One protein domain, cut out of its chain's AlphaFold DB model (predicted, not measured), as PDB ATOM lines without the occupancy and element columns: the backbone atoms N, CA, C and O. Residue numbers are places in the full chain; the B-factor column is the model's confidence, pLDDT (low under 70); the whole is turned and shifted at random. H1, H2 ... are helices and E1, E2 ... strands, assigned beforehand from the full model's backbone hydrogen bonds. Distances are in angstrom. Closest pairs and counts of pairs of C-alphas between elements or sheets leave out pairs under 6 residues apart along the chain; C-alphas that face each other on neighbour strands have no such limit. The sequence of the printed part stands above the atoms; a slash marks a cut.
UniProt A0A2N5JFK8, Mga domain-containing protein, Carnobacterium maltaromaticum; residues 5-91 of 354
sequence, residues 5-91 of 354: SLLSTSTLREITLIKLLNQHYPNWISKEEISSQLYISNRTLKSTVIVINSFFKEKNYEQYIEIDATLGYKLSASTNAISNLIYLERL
ATOM      1  N   SER A   5      48.965  55.511 -23.794       88.38
ATOM      2  CA  SER A   5      48.402  56.715 -23.172       88.38
ATOM      3  C   SER A   5      48.793  58.014 -23.886       88.38
ATOM      4  O   SER A   5      48.049  58.984 -23.803       88.38
ATOM      5  N   LEU A   6      49.901  58.037 -24.640       93.19
ATOM      6  CA  LEU A   6      50.291  59.178 -25.476       93.19
ATOM      7  C   LEU A   6      49.456  59.292 -26.758       93.19
ATOM      8  O   LEU A   6      49.586  60.284 -27.474       93.19
ATOM      9  N   LEU A   7      48.636  58.299 -27.093       93.00
ATOM     10  CA  LEU A   7      47.803  58.289 -28.289       93.00
ATOM     11  C   LEU A   7      46.367  58.709 -27.967       93.00
ATOM     12  O   LEU A   7      45.822  58.434 -26.900       93.00
ATOM     13  N   SER A   8      45.714  59.355 -28.934       90.88
ATOM     14  CA  SER A   8      44.287  59.656 -28.818       90.88
ATOM     15  C   SER A   8      43.447  58.375 -28.863       90.88
ATOM     16  O   SER A   8      43.822  57.392 -29.508       90.88
ATOM     17  N   THR A   9      42.256  58.402 -28.265       90.62
ATOM     18  CA  THR A   9      41.317  57.265 -28.308       90.62
ATOM     19  C   THR A   9      40.934  56.874 -29.737       90.62
ATOM     20  O   THR A   9      40.774  55.691 -30.032       90.62
ATOM     21  N   SER A  10      40.830  57.842 -30.657       91.44
ATOM     22  CA  SER A  10      40.610  57.565 -32.081       91.44
ATOM     23  C   SER A  10      41.790  56.844 -32.721       91.44
ATOM     24  O   SER A  10      41.573  55.883 -33.450       91.44
ATOM     25  N   THR A  11      43.020  57.255 -32.413       92.75
ATOM     26  CA  THR A  11      44.233  56.635 -32.957       92.75
ATOM     27  C   THR A  11      44.433  55.221 -32.420       92.75
ATOM     28  O   THR A  11      44.754  54.316 -33.186       92.75
ATOM     29  N   LEU A  12      44.181  54.998 -31.127       92.31
ATOM     30  CA  LEU A  12      44.195  53.654 -30.549       92.31
ATOM     31  C   LEU A  12      43.170  52.753 -31.238       92.31
ATOM     32  O   LEU A  12      43.505  51.644 -31.635       92.31
ATOM     33  N   ARG A  13      41.953  53.253 -31.479       94.31
ATOM     34  CA  ARG A  13      40.926  52.508 -32.221       94.31
ATOM     35  C   ARG A  13      41.373  52.142 -33.638       94.31
ATOM     36  O   ARG A  13      41.101  51.026 -34.071       94.31
ATOM     37  N   GLU A  14      42.039  53.047 -34.355       93.56
ATOM     38  CA  GLU A  14      42.600  52.748 -35.681       93.56
ATOM     39  C   GLU A  14      43.593  51.581 -35.611       93.56
ATOM     40  O   GLU A  14      43.477  50.616 -36.364       93.56
ATOM     41  N   ILE A  15      44.535  51.642 -34.667       92.38
ATOM     42  CA  ILE A  15      45.575  50.624 -34.481       92.38
ATOM     43  C   ILE A  15      44.959  49.285 -34.071       92.38
ATOM     44  O   ILE A  15      45.344  48.248 -34.611       92.38
ATOM     45  N   THR A  16      43.983  49.285 -33.161       92.94
ATOM     46  CA  THR A  16      43.277  48.068 -32.741       92.94
ATOM     47  C   THR A  16      42.504  47.446 -33.899       92.94
ATOM     48  O   THR A  16      42.570  46.233 -34.078       92.94
ATOM     49  N   LEU A  17      41.841  48.250 -34.739       94.88
ATOM     50  CA  LEU A  17      41.167  47.749 -35.939       94.88
ATOM     51  C   LEU A  17      42.158  47.104 -36.918       94.88
ATOM     52  O   LEU A  17      41.899  46.017 -37.425       94.88
ATOM     53  N   ILE A  18      43.311  47.732 -37.157       93.19
ATOM     54  CA  ILE A  18      44.354  47.165 -38.024       93.19
ATOM     55  C   ILE A  18      44.888  45.849 -37.448       93.19
ATOM     56  O   ILE A  18      45.022  44.877 -38.188       93.19
ATOM     57  N   LYS A  19      45.172  45.795 -36.139       92.06
ATOM     58  CA  LYS A  19      45.620  44.570 -35.456       92.06
ATOM     59  C   LYS A  19      44.595  43.445 -35.605       92.06
ATOM     60  O   LYS A  19      44.988  42.338 -35.965       92.06
ATOM     61  N   LEU A  20      43.312  43.745 -35.403       93.00
ATOM     62  CA  LEU A  20      42.221  42.782 -35.549       93.00
ATOM     63  C   LEU A  20      42.140  42.229 -36.980       93.00
ATOM     64  O   LEU A  20      42.170  41.019 -37.184       93.00
ATOM     65  N   LEU A  21      42.112  43.106 -37.988       93.81
ATOM     66  CA  LEU A  21      42.072  42.679 -39.391       93.81
ATOM     67  C   LEU A  21      43.319  41.874 -39.787       93.81
ATOM     68  O   LEU A  21      43.220  40.923 -40.554       93.81
ATOM     69  N   ASN A  22      44.487  42.232 -39.250       91.69
ATOM     70  CA  ASN A  22      45.733  41.512 -39.501       91.69
ATOM     71  C   ASN A  22      45.739  40.110 -38.865       91.69
ATOM     72  O   ASN A  22      46.267  39.184 -39.468       91.69
ATOM     73  N   GLN A  23      45.139  39.939 -37.682       90.81
ATOM     74  CA  GLN A  23      45.006  38.635 -37.014       90.81
ATOM     75  C   GLN A  23      44.094  37.667 -37.776       90.81
ATOM     76  O   GLN A  23      44.338  36.464 -37.762       90.81
ATOM     77  N   HIS A  24      43.060  38.183 -38.443       92.12
ATOM     78  CA  HIS A  24      42.112  37.372 -39.212       92.12
ATOM     79  C   HIS A  24      42.501  37.197 -40.683       92.12
ATOM     80  O   HIS A  24      41.819  36.467 -41.402       92.12
ATOM     81  N   TYR A  25      43.572  37.842 -41.153       90.31
ATOM     82  CA  TYR A  25      44.008  37.736 -42.541       90.31
ATOM     83  C   TYR A  25      44.263  36.263 -42.939       90.31
ATOM     84  O   TYR A  25      44.895  35.532 -42.174       90.31
ATOM     85  N   PRO A  26      43.815  35.808 -44.129       92.06
ATOM     86  CA  PRO A  26      43.231  36.576 -45.237       92.06
ATOM     87  C   PRO A  26      41.692  36.653 -45.229       92.06
ATOM     88  O   PRO A  26      41.085  36.920 -46.265       92.06
ATOM     89  N   ASN A  27      41.037  36.388 -44.099       95.75
ATOM     90  CA  ASN A  27      39.581  36.288 -44.021       95.75
ATOM     91  C   ASN A  27      38.898  37.647 -43.829       95.75
ATOM     92  O   ASN A  27      39.451  38.582 -43.248       95.75
ATOM     93  N   TRP A  28      37.655  37.728 -44.302       97.19
ATOM     94  CA  TRP A  28      36.758  38.851 -44.042       97.19
ATOM     95  C   TRP A  28      36.200  38.796 -42.619       97.19
ATOM     96  O   TRP A  28      35.948  37.710 -42.098       97.19
ATOM     97  N   ILE A  29      35.953  39.967 -42.032       97.31
ATOM     98  CA  ILE A  29      35.242  40.109 -40.758       97.31
ATOM     99  C   ILE A  29      34.008  40.990 -40.964       97.31
ATOM    100  O   ILE A  29      34.096  42.076 -41.552       97.31
ATOM    101  N   SER A  30      32.862  40.541 -40.447       96.88
ATOM    102  CA  SER A  30      31.600  41.278 -40.549       96.88
ATOM    103  C   SER A  30      31.643  42.612 -39.791       96.88
ATOM    104  O   SER A  30      32.419  42.817 -38.851       96.88
ATOM    105  N   LYS A  31      30.782  43.552 -40.190       95.69
ATOM    106  CA  LYS A  31      30.721  44.892 -39.580       95.69
ATOM    107  C   LYS A  31      30.210  44.817 -38.145       95.69
ATOM    108  O   LYS A  31      30.673  45.566 -37.286       95.69
ATOM    109  N   GLU A  32      29.270  43.911 -37.911       95.19
ATOM    110  CA  GLU A  32      28.633  43.630 -36.632       95.19
ATOM    111  C   GLU A  32      29.651  43.054 -35.647       95.19
ATOM    112  O   GLU A  32      29.754  43.536 -34.520       95.19
ATOM    113  N   GLU A  33      30.467  42.099 -36.099       95.81
ATOM    114  CA  GLU A  33      31.529  41.505 -35.290       95.81
ATOM    115  C   GLU A  33      32.575  42.550 -34.890       95.81
ATOM    116  O   GLU A  33      32.808  42.741 -33.697       95.81
ATOM    117  N   ILE A  34      33.123  43.316 -35.843       96.19
ATOM    118  CA  ILE A  34      34.103  44.371 -35.533       96.19
ATOM    119  C   ILE A  34      33.509  45.417 -34.580       96.19
ATOM    120  O   ILE A  34      34.154  45.828 -33.616       96.19
ATOM    121  N   SER A  35      32.278  45.860 -34.842       95.38
ATOM    122  CA  SER A  35      31.598  46.861 -34.016       95.38
ATOM    123  C   SER A  35      31.378  46.369 -32.586       95.38
ATOM    124  O   SER A  35      31.553  47.146 -31.649       95.38
ATOM    125  N   SER A  36      31.050  45.083 -32.414       93.81
ATOM    126  CA  SER A  36      30.891  44.462 -31.098       93.81
ATOM    127  C   SER A  36      32.217  44.352 -30.342       93.81
ATOM    128  O   SER A  36      32.286  44.766 -29.189       93.81
ATOM    129  N   GLN A  37      33.290  43.894 -30.998       93.50
ATOM    130  CA  GLN A  37      34.600  43.716 -30.364       93.50
ATOM    131  C   GLN A  37      35.262  45.047 -29.990       93.50
ATOM    132  O   GLN A  37      35.921  45.150 -28.958       93.50
ATOM    133  N   LEU A  38      35.088  46.081 -30.820       93.06
ATOM    134  CA  LEU A  38      35.633  47.417 -30.568       93.06
ATOM    135  C   LEU A  38      34.683  48.318 -29.763       93.06
ATOM    136  O   LEU A  38      35.056  49.451 -29.460       93.06
ATOM    137  N   TYR A  39      33.472  47.851 -29.440       94.12
ATOM    138  CA  TYR A  39      32.421  48.622 -28.768       94.12
ATOM    139  C   TYR A  39      32.124  49.970 -29.457       94.12
ATOM    140  O   TYR A  39      32.026  51.021 -28.819       94.12
ATOM    141  N   ILE A  40      31.989  49.957 -30.788       95.75
ATOM    142  CA  ILE A  40      31.726  51.151 -31.605       95.75
ATOM    143  C   ILE A  40      30.500  50.986 -32.500       95.75
ATOM    144  O   ILE A  40      30.079  49.885 -32.819       95.75
ATOM    145  N   SER A  41      29.940  52.105 -32.963       95.75
ATOM    146  CA  SER A  41      28.865  52.070 -33.959       95.75
ATOM    147  C   SER A  41      29.391  51.735 -35.362       95.75
ATOM    148  O   SER A  41      30.500  52.137 -35.724       95.75
ATOM    149  N   ASN A  42      28.540  51.150 -36.214       93.62
ATOM    150  CA  ASN A  42      28.829  50.948 -37.642       93.62
ATOM    151  C   ASN A  42      29.242  52.251 -38.357       93.62
ATOM    152  O   ASN A  42      30.093  52.248 -39.249       93.62
ATOM    153  N   ARG A  43      28.677  53.397 -37.946       94.81
ATOM    154  CA  ARG A  43      29.065  54.720 -38.462       94.81
ATOM    155  C   ARG A  43      30.516  55.048 -38.107       94.81
ATOM    156  O   ARG A  43      31.268  55.489 -38.974       94.81
ATOM    157  N   THR A  44      30.899  54.830 -36.850       96.31
ATOM    158  CA  THR A  44      32.258  55.057 -36.343       96.31
ATOM    159  C   THR A  44      33.263  54.105 -36.985       96.31
ATOM    160  O   THR A  44      34.364  54.532 -37.333       96.31
ATOM    161  N   LEU A  45      32.888  52.839 -37.189       97.00
ATOM    162  CA  LEU A  45      33.701  51.864 -37.915       97.00
ATOM    163  C   LEU A  45      33.988  52.360 -39.335       97.00
ATOM    164  O   LEU A  45      35.148  52.504 -39.713       97.00
ATOM    165  N   LYS A  46      32.944  52.744 -40.080       95.94
ATOM    166  CA  LYS A  46      33.091  53.271 -41.442       95.94
ATOM    167  C   LYS A  46      34.012  54.493 -41.497       95.94
ATOM    168  O   LYS A  46      34.896  54.540 -42.346       95.94
ATOM    169  N   SER A  47      33.840  55.468 -40.598       96.62
ATOM    170  CA  SER A  47      34.731  56.637 -40.562       96.62
ATOM    171  C   SER A  47      36.170  56.268 -40.198       96.62
ATOM    172  O   SER A  47      37.095  56.846 -40.753       96.62
ATOM    173  N   THR A  48      36.366  55.294 -39.304       96.50
ATOM    174  CA  THR A  48      37.706  54.826 -38.907       96.50
ATOM    175  C   THR A  48      38.419  54.161 -40.087       96.50
ATOM    176  O   THR A  48      39.574  54.474 -40.349       96.50
ATOM    177  N   VAL A  49      37.717  53.327 -40.863       96.88
ATOM    178  CA  VAL A  49      38.259  52.707 -42.087       96.88
ATOM    179  C   VAL A  49      38.673  53.757 -43.120       96.88
ATOM    180  O   VAL A  49      39.738  53.632 -43.720       96.88
ATOM    181  N   ILE A  50      37.874  54.816 -43.303       96.81
ATOM    182  CA  ILE A  50      38.231  55.925 -44.203       96.81
ATOM    183  C   ILE A  50      39.539  56.581 -43.746       96.81
ATOM    184  O   ILE A  50      40.441  56.745 -44.559       96.81
ATOM    185  N   VAL A  51      39.663  56.906 -42.454       95.56
ATOM    186  CA  VAL A  51      40.874  57.535 -41.899       95.56
ATOM    187  C   VAL A  51      42.106  56.644 -42.076       95.56
ATOM    188  O   VAL A  51      43.153  57.141 -42.488       95.56
ATOM    189  N   ILE A  52      41.983  55.336 -41.826       94.94
ATOM    190  CA  ILE A  52      43.082  54.376 -42.017       94.94
ATOM    191  C   ILE A  52      43.514  54.325 -43.486       94.94
ATOM    192  O   ILE A  52      44.696  54.474 -43.777       94.94
ATOM    193  N   ASN A  53      42.573  54.174 -44.421       95.69
ATOM    194  CA  ASN A  53      42.904  54.104 -45.847       95.69
ATOM    195  C   ASN A  53      43.496  55.422 -46.371       95.69
ATOM    196  O   ASN A  53      44.405  55.399 -47.199       95.69
ATOM    197  N   SER A  54      43.023  56.572 -45.879       94.88
ATOM    198  CA  SER A  54      43.635  57.869 -46.181       94.88
ATOM    199  C   SER A  54      45.075  57.944 -45.677       94.88
ATOM    200  O   SER A  54      45.945  58.379 -46.425       94.88
ATOM    201  N   PHE A  55      45.334  57.472 -44.456       92.62
ATOM    202  CA  PHE A  55      46.678  57.422 -43.887       92.62
ATOM    203  C   PHE A  55      47.609  56.491 -44.674       92.62
ATOM    204  O   PHE A  55      48.726  56.883 -45.001       92.62
ATOM    205  N   PHE A  56      47.146  55.296 -45.050       92.94
ATOM    206  CA  PHE A  56      47.936  54.383 -45.879       92.94
ATOM    207  C   PHE A  56      48.312  54.990 -47.221       92.94
ATOM    208  O   PHE A  56      49.473  54.929 -47.621       92.94
ATOM    209  N   LYS A  57      47.361  55.664 -47.869       93.62
ATOM    210  CA  LYS A  57      47.616  56.379 -49.115       93.62
ATOM    211  C   LYS A  57      48.619  57.522 -48.934       93.62
ATOM    212  O   LYS A  57      49.518  57.657 -49.752       93.62
ATOM    213  N   GLU A  58      48.477  58.333 -47.886       93.31
ATOM    214  CA  GLU A  58      49.392  59.447 -47.589       93.31
ATOM    215  C   GLU A  58      50.837  58.966 -47.391       93.31
ATOM    216  O   GLU A  58      51.781  59.607 -47.850       93.31
ATOM    217  N   LYS A  59      51.008  57.814 -46.735       89.56
ATOM    218  CA  LYS A  59      52.312  57.207 -46.447       89.56
ATOM    219  C   LYS A  59      52.850  56.306 -47.557       89.56
ATOM    220  O   LYS A  59      53.944  55.772 -47.408       89.56
ATOM    221  N   ASN A  60      52.128  56.167 -48.670       91.00
ATOM    222  CA  ASN A  60      52.455  55.251 -49.766       91.00
ATOM    223  C   ASN A  60      52.615  53.786 -49.312       91.00
ATOM    224  O   ASN A  60      53.458  53.059 -49.833       91.00
ATOM    225  N   TYR A  61      51.808  53.350 -48.343       89.88
ATOM    226  CA  TYR A  61      51.696  51.935 -48.001       89.88
ATOM    227  C   TYR A  61      50.947  51.181 -49.108       89.88
ATOM    228  O   TYR A  61      49.948  51.668 -49.637       89.88
ATOM    229  N   GLU A  62      51.409  49.974 -49.440       89.50
ATOM    230  CA  GLU A  62      50.721  49.092 -50.399       89.50
ATOM    231  C   GLU A  62      49.414  48.527 -49.821       89.50
ATOM    232  O   GLU A  62      48.496  48.151 -50.553       89.50
ATOM    233  N   GLN A  63      49.325  48.458 -48.492       90.62
ATOM    234  CA  GLN A  63      48.185  47.907 -47.778       90.62
ATOM    235  C   GLN A  63      47.013  48.884 -47.738       90.62
ATOM    236  O   GLN A  63      47.168  50.097 -47.621       90.62
ATOM    237  N   TYR A  64      45.810  48.325 -47.769       93.56
ATOM    238  CA  TYR A  64      44.558  49.036 -47.571       93.56
ATOM    239  C   TYR A  64      43.500  48.097 -47.005       93.56
ATOM    240  O   TYR A  64      43.629  46.875 -47.049       93.56
ATOM    241  N   ILE A  65      42.452  48.669 -46.425       95.75
ATOM    242  CA  ILE A  65      41.281  47.922 -45.984       95.75
ATOM    243  C   ILE A  65      40.336  47.792 -47.179       95.75
ATOM    244  O   ILE A  65      39.786  48.791 -47.656       95.75
ATOM    245  N   GLU A  66      40.153  46.559 -47.643       96.69
ATOM    246  CA  GLU A  66      39.117  46.159 -48.588       96.69
ATOM    247  C   GLU A  66      37.740  46.213 -47.915       96.69
ATOM    248  O   GLU A  66      37.588  45.921 -46.724       96.69
ATOM    249  N   ILE A  67      36.725  46.599 -48.689       96.62
ATOM    250  CA  ILE A  67      35.358  46.800 -48.205       96.62
ATOM    251  C   ILE A  67      34.412  45.999 -49.090       96.62
ATOM    252  O   ILE A  67      34.321  46.265 -50.286       96.62
ATOM    253  N   ASP A  68      33.655  45.093 -48.481       95.81
ATOM    254  CA  ASP A  68      32.543  44.393 -49.113       95.81
ATOM    255  C   ASP A  68      31.232  44.706 -48.378       95.81
ATOM    256  O   ASP A  68      31.170  44.842 -47.149       95.81
ATOM    257  N   ALA A  69      30.148  44.868 -49.137       90.38
ATOM    258  CA  ALA A  69      28.856  45.219 -48.560       90.38
ATOM    259  C   ALA A  69      28.315  44.118 -47.632       90.38
ATOM    260  O   ALA A  69      27.728  44.457 -46.599       90.38
ATOM    261  N   THR A  70      28.558  42.855 -47.991       91.88
ATOM    262  CA  THR A  70      28.037  41.644 -47.348       91.88
ATOM    263  C   THR A  70      29.040  40.993 -46.400       91.88
ATOM    264  O   THR A  70      28.671  40.646 -45.284       91.88
ATOM    265  N   LEU A  71      30.306  40.879 -46.807       93.44
ATOM    266  CA  LEU A  71      31.354  40.193 -46.047       93.44
ATOM    267  C   LEU A  71      32.021  41.103 -45.004       93.44
ATOM    268  O   LEU A  71      32.578  40.606 -44.030       93.44
ATOM    269  N   GLY A  72      31.938  42.428 -45.171       96.19
ATOM    270  CA  GLY A  72      32.474  43.403 -44.221       96.19
ATOM    271  C   GLY A  72      33.835  43.961 -44.634       96.19
ATOM    272  O   GLY A  72      33.940  44.607 -45.675       96.19
ATOM    273  N   TYR A  73      34.853  43.788 -43.791       97.50
ATOM    274  CA  TYR A  73      36.179  44.386 -43.979       97.50
ATOM    275  C   TYR A  73      37.291  43.338 -43.938       97.50
ATOM    276  O   TYR A  73      37.207  42.358 -43.199       97.50
ATOM    277  N   LYS A  74      38.351  43.569 -44.714       96.00
ATOM    278  CA  LYS A  74      39.542  42.713 -44.775       96.00
ATOM    279  C   LYS A  74      40.772  43.569 -45.074       96.00
ATOM    280  O   LYS A  74      40.676  44.549 -45.806       96.00
ATOM    281  N   LEU A  75      41.931  43.215 -44.528       94.94
ATOM    282  CA  LEU A  75      43.198  43.842 -44.914       94.94
ATOM    283  C   LEU A  75      43.692  43.258 -46.253       94.94
ATOM    284  O   LEU A  75      43.682  42.042 -46.416       94.94
ATOM    285  N   SER A  76      44.136  44.095 -47.194       93.31
ATOM    286  CA  SER A  76      44.557  43.640 -48.532       93.31
ATOM    287  C   SER A  76      45.834  42.797 -48.525       93.31
ATOM    288  O   SER A  76      46.001  41.918 -49.367       93.31
ATOM    289  N   ALA A  77      46.717  43.022 -47.551       87.62
ATOM    290  CA  ALA A  77      47.880  42.187 -47.282       87.62
ATOM    291  C   ALA A  77      48.280  42.289 -45.804       87.62
ATOM    292  O   ALA A  77      48.323  43.387 -45.248       87.62
ATOM    293  N   SER A  78      48.615  41.162 -45.170       80.75
ATOM    294  CA  SER A  78      49.168  41.145 -43.810       80.75
ATOM    295  C   SER A  78      50.688  41.167 -43.817       80.75
ATOM    296  O   SER A  78      51.319  40.433 -44.580       80.75
ATOM    297  N   THR A  79      51.281  41.876 -42.861       75.56
ATOM    298  CA  THR A  79      52.645  41.578 -42.416       75.56
ATOM    299  C   THR A  79      52.688  41.603 -40.894       75.56
ATOM    300  O   THR A  79      52.004  42.399 -40.252       75.56
ATOM    301  N   ASN A  80      53.522  40.755 -40.291       68.62
ATOM    302  CA  ASN A  80      53.672  40.727 -38.831       68.62
ATOM    303  C   ASN A  80      54.155  42.076 -38.261       68.62
ATOM    304  O   ASN A  80      53.945  42.356 -37.085       68.62
ATOM    305  N   ALA A  81      54.777  42.922 -39.089       76.56
ATOM    306  CA  ALA A  81      55.358  44.194 -38.674       76.56
ATOM    307  C   ALA A  81      54.437  45.409 -38.881       76.56
ATOM    308  O   ALA A  81      54.645  46.423 -38.216       76.56
ATOM    309  N   ILE A  82      53.428  45.344 -39.762       79.25
ATOM    310  CA  ILE A  82      52.712  46.555 -40.200       79.25
ATOM    311  C   ILE A  82      51.996  47.277 -39.057       79.25
ATOM    312  O   ILE A  82      52.079  48.496 -38.944       79.25
ATOM    313  N   SER A  83      51.347  46.532 -38.160       79.31
ATOM    314  CA  SER A  83      50.627  47.123 -37.028       79.31
ATOM    315  C   SER A  83      51.561  47.868 -36.069       79.31
ATOM    316  O   SER A  83      51.202  48.940 -35.580       79.31
ATOM    317  N   ASN A  84      52.772  47.348 -35.849       84.44
ATOM    318  CA  ASN A  84      53.792  47.999 -35.031       84.44
ATOM    319  C   ASN A  84      54.384  49.225 -35.734       84.44
ATOM    320  O   ASN A  84      54.575  50.250 -35.088       84.44
ATOM    321  N   LEU A  85      54.628  49.153 -37.047       86.19
ATOM    322  CA  LEU A  85      55.099  50.300 -37.830       86.19
ATOM    323  C   LEU A  85      54.097  51.460 -37.765       86.19
ATOM    324  O   LEU A  85      54.465  52.574 -37.394       86.19
ATOM    325  N   ILE A  86      52.817  51.181 -38.020       87.62
ATOM    326  CA  ILE A  86      51.746  52.183 -37.943       87.62
ATOM    327  C   ILE A  86      51.627  52.738 -36.525       87.62
ATOM    328  O   ILE A  86      51.484  53.947 -36.353       87.62
ATOM    329  N   TYR A  87      51.703  51.876 -35.507       90.69
ATOM    330  CA  TYR A  87      51.699  52.307 -34.113       90.69
ATOM    331  C   TYR A  87      52.826  53.309 -33.832       90.69
ATOM    332  O   TYR A  87      52.554  54.386 -33.304       90.69
ATOM    333  N   LEU A  88      54.066  53.007 -34.233       91.38
ATOM    334  CA  LEU A  88      55.212  53.890 -34.010       91.38
ATOM    335  C   LEU A  88      55.094  55.207 -34.788       91.38
ATOM    336  O   LEU A  88      55.409  56.263 -34.242       91.38
ATOM    337  N   GLU A  89      54.605  55.182 -36.029       91.56
ATOM    338  CA  GLU A  89      54.361  56.410 -36.795       91.56
ATOM    339  C   GLU A  89      53.299  57.294 -36.142       91.56
ATOM    340  O   GLU A  89      53.494  58.501 -35.966       91.56
ATOM    341  N   ARG A  90      52.179  56.689 -35.736       92.00
ATOM    342  CA  ARG A  90      51.108  57.391 -35.032       92.00
ATOM    343  C   ARG A  90      51.603  57.961 -33.708       92.00
ATOM    344  O   ARG A  90      51.325  59.123 -33.417       92.00
ATOM    345  N   LEU A  91      52.393  57.194 -32.962       94.38
ATOM    346  CA  LEU A  91      53.017  57.630 -31.718       94.38
ATOM    347  C   LEU A  91      53.891  58.861 -31.945       94.38
ATOM    348  O   LEU A  91      53.681  59.878 -31.290       94.38
TER     349      LEU A  91
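AT A GLANCE: This is residues 5 to 91 of the 354 residues of the protein "Mga domain-containing protein" of Carnobacterium maltaromaticum (UniProt A0A2N5JFK8). A small hairpin of two strands, E1 and E2, packs on helices H1 and H3, which cross each other. H4 runs back side by side with H1, while H2 packs on the first residues of H3. The printed part has 87 residues with four named helices and two named strands, in the order H1, H2, H3, E1, E2, H4; the class is mostly helix and the sheet is antiparallel. It is compact, with a radius of gyration of the C-alphas of 12.0 A, and spans 32 by 26 by 21 A.

IN THESE COORDINATES: E1 is residues 65 to 68 and E2 residues 72 to 75. H3, residues 42 to 58, is 24.4 A long. H1, residues 9 to 24, is 22.7 A long and begins at C-alpha 9 (41.317, 57.265, -28.308). H2 is residues 31 to 37. H4, residues 82 to 91, is 14.0 A long and ends at C-alpha 91 (53.017, 57.630, -31.718).

HOW THE PARTS SIT: In the hairpin E1 and E2, N 66 and O 74 are 2.8 A apart, within hydrogen-bond range. The closest C-alphas of H1 and E2, Leu 21 and Leu 75, are 5.8 A apart; those of H3 and E1, Asn 53 and Ile 65, 6.4 A. H1 touches H3 with residues 10 to 14 alone, about perpendicular at 85 degrees, closest at C-alphas 14 and 48, 6.2 A. H1 and H4 touch at a shallow tilt of 7 degrees, opposite ways, with C-alphas 19 and 83 closest at 5.8 A. H2 touches H3, which meets it with residues 42 to 45 alone, about perpendicular at 85 degrees; C-alphas 35 and 42 are closest, 6.1 A. H3 and H4 are apart. In H1, H2, H3 and H4 every O i to N i+4 pair is within hydrogen-bond range.

THE WHOLE: The C-alphas farthest apart, Leu 6 and Thr 70, are 35.8 A apart. The printed part has no cut and no long link. Mean pLDDT of the printed part is 92.3; residue 80 alone is under 70.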